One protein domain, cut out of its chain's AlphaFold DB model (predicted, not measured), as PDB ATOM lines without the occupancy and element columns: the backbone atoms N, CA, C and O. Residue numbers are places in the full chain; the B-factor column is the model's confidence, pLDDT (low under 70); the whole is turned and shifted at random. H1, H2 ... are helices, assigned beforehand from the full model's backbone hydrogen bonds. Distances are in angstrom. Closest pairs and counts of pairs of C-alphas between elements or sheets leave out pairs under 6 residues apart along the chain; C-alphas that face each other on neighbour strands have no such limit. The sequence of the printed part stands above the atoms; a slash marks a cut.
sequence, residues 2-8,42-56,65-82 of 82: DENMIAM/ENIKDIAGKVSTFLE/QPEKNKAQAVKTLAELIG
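What this domain is: This is residues 2 to 8, 42 to 56 and 65 to 82 of the 82 residues of an uncharacterized protein of Flammeovirga sp. SR4 (UniProt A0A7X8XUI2). The longest helix, H3, lies side by side with H2 in a pair running opposite ways, and the short helix H1 packs on H2, well clear of H3. H2 is the middle part and touches both H1 and H3. The printed part has 40 residues with three named helices in the order H1, H2, H3 and no named strand; its class is all helix. It is compact, with a radius of gyration of the C-alphas of 9.8 A, and flat, spanning 31 by 22 by 11 A.

Where its parts are: H3, residues 65 to 81, runs 24.5 A from C-alpha 65 at (26.298, 23.517, -7.277) to C-alpha 81 at (39.582, 3.087, -10.229). H2, residues 42 to 56, measures 20.9 A from first to last C-alpha and begins with C-alpha 42 at (40.138, -4.755, -6.400). H1, residues 3 to 8, measures 8.6 A.

How they stand to each other: H3 and H2 touch, with the C-alphas of Ile 81 and Lys 45 closest at 4.9 A. They run opposite ways at a shallow tilt of 25 degrees. H2 and H1 touch, the closest C-alphas being those of Val 51 and Ala 7, 5.0 A apart. These two run the same way at a shallow tilt of 31 degrees. H1 and H3 are apart. In H1, H2 and H3 every O i to N i+4 pair is within hydrogen-bond range.

The domain as a whole: The two C-alphas farthest apart are those of Glu 42 and Gln 65, at 31.5 A. Residues 9 to 41 are not printed, and C-alphas 8 and 42 are 21.2 A apart across that cut. Residues 57 to 64 are not printed either, with 15.6 A between C-alphas 56 and 65. The mean pLDDT of the printed part is 92.1, and no printed residue is under 70.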
ATOM      1  N   ASP A   2      27.758  -1.456   2.768       80.06
ATOM      2  CA  ASP A   2      27.266  -1.823   1.428       80.06
ATOM      3  C   ASP A   2      27.542  -0.665   0.451       80.06
ATOM      4  O   ASP A   2      27.390   0.501   0.834       80.06
ATOM      5  N   GLU A   3      27.968  -0.960  -0.776       81.19
ATOM      6  CA  GLU A   3      28.196   0.014  -1.852       81.19
ATOM      7  C   GLU A   3      27.004   0.957  -2.053       81.19
ATOM      8  O   GLU A   3      27.190   2.150  -2.294       81.19
ATOM      9  N   ASN A   4      25.780   0.460  -1.854       85.88
ATOM     10  CA  ASN A   4      24.557   1.245  -1.975       85.88
ATOM     11  C   ASN A   4      24.457   2.303  -0.875       85.88
ATOM     12  O   ASN A   4      23.969   3.407  -1.108       85.88
ATOM     13  N   MET A   5      24.951   1.998   0.329       88.19
ATOM     14  CA  MET A   5      24.985   2.970   1.420       88.19
ATOM     15  C   MET A   5      25.980   4.095   1.116       88.19
ATOM     16  O   MET A   5      25.666   5.256   1.363       88.19
ATOM     17  N   ILE A   6      27.147   3.767   0.553       90.00
ATOM     18  CA  ILE A   6      28.155   4.760   0.147       90.00
ATOM     19  C   ILE A   6      27.609   5.636  -0.988       90.00
ATOM     20  O   ILE A   6      27.681   6.862  -0.915       90.00
ATOM     21  N   ALA A   7      26.995   5.019  -1.998       90.56
ATOM     22  CA  ALA A   7      26.394   5.719  -3.128       90.56
ATOM     23  C   ALA A   7      25.296   6.704  -2.684       90.56
ATOM     24  O   ALA A   7      25.301   7.866  -3.089       90.56
ATOM     25  N   MET A   8      24.406   6.277  -1.782       92.19
ATOM     26  CA  MET A   8      23.357   7.136  -1.222       92.19
ATOM     27  C   MET A   8      23.919   8.262  -0.346       92.19
ATOM     28  O   MET A   8      23.407   9.382  -0.384       92.19
ATOM     29  N   GLU A  42      41.131  -4.401  -5.375       91.94
ATOM     30  CA  GLU A  42      40.138  -4.755  -6.400       91.94
ATOM     31  C   GLU A  42      38.697  -4.568  -5.912       91.94
ATOM     32  O   GLU A  42      37.859  -4.060  -6.653       91.94
ATOM     33  N   ASN A  43      38.412  -4.884  -4.645       91.81
ATOM     34  CA  ASN A  43      37.084  -4.672  -4.067       91.81
ATOM     35  C   ASN A  43      36.793  -3.181  -3.878       91.81
ATOM     36  O   ASN A  43      35.665  -2.739  -4.067       91.81
ATOM     37  N   ILE A  44      37.803  -2.393  -3.505       91.56
ATOM     38  CA  ILE A  44      37.671  -0.939  -3.363       91.56
ATOM     39  C   ILE A  44      37.384  -0.303  -4.729       91.56
ATOM     40  O   ILE A  44      36.507   0.556  -4.827       91.56
ATOM     41  N   LYS A  45      38.067  -0.764  -5.783       92.75
ATOM     42  CA  LYS A  45      37.822  -0.344  -7.168       92.75
ATOM     43  C   LYS A  45      36.439  -0.760  -7.664       92.75
ATOM     44  O   LYS A  45      35.761   0.061  -8.273       92.75
ATOM     45  N   ASP A  46      35.987  -1.978  -7.360       93.25
ATOM     46  CA  ASP A  46      34.625  -2.431  -7.685       93.25
ATOM     47  C   ASP A  46      33.564  -1.542  -7.017       93.25
ATOM     48  O   ASP A  46      32.648  -1.050  -7.679       93.25
ATOM     49  N   ILE A  47      33.731  -1.238  -5.723       92.44
ATOM     50  CA  ILE A  47      32.854  -0.308  -4.998       92.44
ATOM     51  C   ILE A  47      32.883   1.077  -5.653       92.44
ATOM     52  O   ILE A  47      31.825   1.651  -5.909       92.44
ATOM     53  N   ALA A  48      34.068   1.614  -5.961       93.56
ATOM     54  CA  ALA A  48      34.204   2.912  -6.615       93.56
ATOM     55  C   ALA A  48      33.505   2.948  -7.985       93.56
ATOM     56  O   ALA A  48      32.797   3.912  -8.283       93.56
ATOM     57  N   GLY A  49      33.629   1.884  -8.781       94.19
ATOM     58  CA  GLY A  49      32.970   1.749 -10.083       94.19
ATOM     59  C   GLY A  49      31.446   1.709  -9.982       94.19
ATOM     60  O   GLY A  49      30.752   2.430 -10.706       94.19
ATOM     61  N   LYS A  50      30.908   0.931  -9.035       94.00
ATOM     62  CA  LYS A  50      29.461   0.871  -8.770       94.00
ATOM     63  C   LYS A  50      28.909   2.218  -8.312       94.00
ATOM     64  O   LYS A  50      27.878   2.665  -8.813       94.00
ATOM     65  N   VAL A  51      29.615   2.889  -7.404       93.88
ATOM     66  CA  VAL A  51      29.256   4.233  -6.939       93.88
ATOM     67  C   VAL A  51      29.289   5.231  -8.099       93.88
ATOM     68  O   VAL A  51      28.352   6.010  -8.236       93.88
ATOM     69  N   SER A  52      30.312   5.192  -8.959       94.00
ATOM     70  CA  SER A  52      30.416   6.096 -10.116       94.00
ATOM     71  C   SER A  52      29.232   5.916 -11.060       94.00
ATOM     72  O   SER A  52      28.554   6.886 -11.389       94.00
ATOM     73  N   THR A  53      28.919   4.662 -11.396       93.81
ATOM     74  CA  THR A  53      27.769   4.308 -12.241       93.81
ATOM     75  C   THR A  53      26.463   4.836 -11.648       93.81
ATOM     76  O   THR A  53      25.640   5.410 -12.354       93.81
ATOM     77  N   PHE A  54      26.271   4.693 -10.334       94.12
ATOM     78  CA  PHE A  54      25.094   5.232  -9.660       94.12
ATOM     79  C   PHE A  54      25.035   6.764  -9.747       94.12
ATOM     80  O   PHE A  54      24.005   7.323 -10.124       94.12
ATOM     81  N   LEU A  55      26.136   7.454  -9.443       92.38
ATOM     82  CA  LEU A  55      26.186   8.916  -9.470       92.38
ATOM     83  C   LEU A  55      25.957   9.479 -10.873       92.38
ATOM     84  O   LEU A  55      25.330  10.528 -11.003       92.38
ATOM     85  N   GLU A  56      26.388   8.787 -11.926       91.88
ATOM     86  CA  GLU A  56      26.092   9.163 -13.312       91.88
ATOM     87  C   GLU A  56      24.584   9.215 -13.594       91.88
ATOM     88  O   GLU A  56      24.138  10.122 -14.300       91.88
ATOM     89  N   GLN A  65      25.168  24.049  -8.053       96.75
ATOM     90  CA  GLN A  65      26.298  23.517  -7.277       96.75
ATOM     91  C   GLN A  65      26.287  21.972  -7.209       96.75
ATOM     92  O   GLN A  65      27.349  21.381  -7.407       96.75
ATOM     93  N   PRO A  66      25.129  21.294  -7.035       96.75
ATOM     94  CA  PRO A  66      25.030  19.841  -7.166       96.75
ATOM     95  C   PRO A  66      25.576  19.264  -8.477       96.75
ATOM     96  O   PRO A  66      26.205  18.209  -8.457       96.75
ATOM     97  N   GLU A  67      25.409  19.948  -9.613       96.81
ATOM     98  CA  GLU A  67      25.988  19.488 -10.884       96.81
ATOM     99  C   GLU A  67      27.519  19.462 -10.840       96.81
ATOM    100  O   GLU A  67      28.140  18.455 -11.193       96.81
ATOM    101  N   LYS A  68      28.139  20.531 -10.332       97.00
ATOM    102  CA  LYS A  68      29.599  20.602 -10.165       97.00
ATOM    103  C   LYS A  68      30.104  19.564  -9.167       97.00
ATOM    104  O   LYS A  68      31.095  18.883  -9.424       97.00
ATOM    105  N   ASN A  69      29.381  19.403  -8.061       97.12
ATOM    106  CA  ASN A  69      29.655  18.403  -7.034       97.12
ATOM    107  C   ASN A  69      29.621  16.983  -7.619       97.12
ATOM    108  O   ASN A  69      30.552  16.209  -7.404       97.12
ATOM    109  N   LYS A  70      28.583  16.653  -8.403       96.62
ATOM    110  CA  LYS A  70      28.459  15.371  -9.110       96.62
ATOM    111  C   LYS A  70      29.631  15.155 -10.063       96.62
ATOM    112  O   LYS A  70      30.255  14.097 -10.022       96.62
ATOM    113  N   ALA A  71      29.954  16.144 -10.896       95.69
ATOM    114  CA  ALA A  71      31.053  16.041 -11.853       95.69
ATOM    115  C   ALA A  71      32.402  15.793 -11.153       95.69
ATOM    116  O   ALA A  71      33.164  14.913 -11.561       95.69
ATOM    117  N   GLN A  72      32.677  16.514 -10.060       96.12
ATOM    118  CA  GLN A  72      33.889  16.300  -9.274       96.12
ATOM    119  C   GLN A  72      33.898  14.925  -8.593       96.12
ATOM    120  O   GLN A  72      34.951  14.284  -8.541       96.12
ATOM    121  N   ALA A  73      32.754  14.450  -8.094       95.12
ATOM    122  CA  ALA A  73      32.650  13.131  -7.481       95.12
ATOM    123  C   ALA A  73      33.001  12.019  -8.474       95.12
ATOM    124  O   ALA A  73      33.871  11.194  -8.196       95.12
ATOM    125  N   VAL A  74      32.387  12.044  -9.661       95.00
ATOM    126  CA  VAL A  74      32.649  11.074 -10.736       95.00
ATOM    127  C   VAL A  74      34.122  11.102 -11.147       95.00
ATOM    128  O   VAL A  74      34.762  10.055 -11.215       95.00
ATOM    129  N   LYS A  75      34.708  12.294 -11.323       94.56
ATOM    130  CA  LYS A  75      36.141  12.431 -11.627       94.56
ATOM    131  C   LYS A  75      37.027  11.806 -10.542       94.56
ATOM    132  O   LYS A  75      37.974  11.095 -10.858       94.56
ATOM    133  N   THR A  76      36.708  12.055  -9.275       93.06
ATOM    134  CA  THR A  76      37.475  11.527  -8.135       93.06
ATOM    135  C   THR A  76      37.403   9.996  -8.074       93.06
ATOM    136  O   THR A  76      38.396   9.346  -7.761       93.06
ATOM    137  N   LEU A  77      36.250   9.402  -8.407       93.25
ATOM    138  CA  LEU A  77      36.099   7.942  -8.492       93.25
ATOM    139  C   LEU A  77      36.901   7.358  -9.647       93.25
ATOM    140  O   LEU A  77      37.539   6.328  -9.465       93.25
ATOM    141  N   ALA A  78      36.909   8.020 -10.804       91.75
ATOM    142  CA  ALA A  78      37.698   7.580 -11.950       91.75
ATOM    143  C   ALA A  78      39.198   7.500 -11.611       91.75
ATOM    144  O   ALA A  78      39.841   6.503 -11.922       91.75
ATOM    145  N   GLU A  79      39.734   8.492 -10.892       90.94
ATOM    146  CA  GLU A  79      41.130   8.488 -10.420       90.94
ATOM    147  C   GLU A  79      41.427   7.343  -9.429       90.94
ATOM    148  O   GLU A  79      42.539   6.821  -9.399       90.94
ATOM    149  N   LEU A  80      40.437   6.937  -8.627       86.31
ATOM    150  CA  LEU A  80      40.533   5.813  -7.685       86.31
ATOM    151  C   LEU A  80      40.490   4.443  -8.376       86.31
ATOM    152  O   LEU A  80      41.125   3.495  -7.908       86.31
ATOM    153  N   ILE A  81      39.721   4.328  -9.458       87.88
ATOM    154  CA  ILE A  81      39.582   3.087 -10.229       87.88
ATOM    155  C   ILE A  81      40.868   2.808 -11.024       87.88
ATOM    156  O   ILE A  81      41.318   1.657 -11.055       87.88
ATOM    157  N   GLY A  82      41.503   3.862 -11.546       80.44
ATOM    158  CA  GLY A  82      42.735   3.791 -12.338       80.44
ATOM    159  C   GLY A  82      42.473   3.804 -13.833       80.44
ATOM    160  O   GLY A  82      41.750   2.905 -14.314       80.44
TER     161      GLY A  82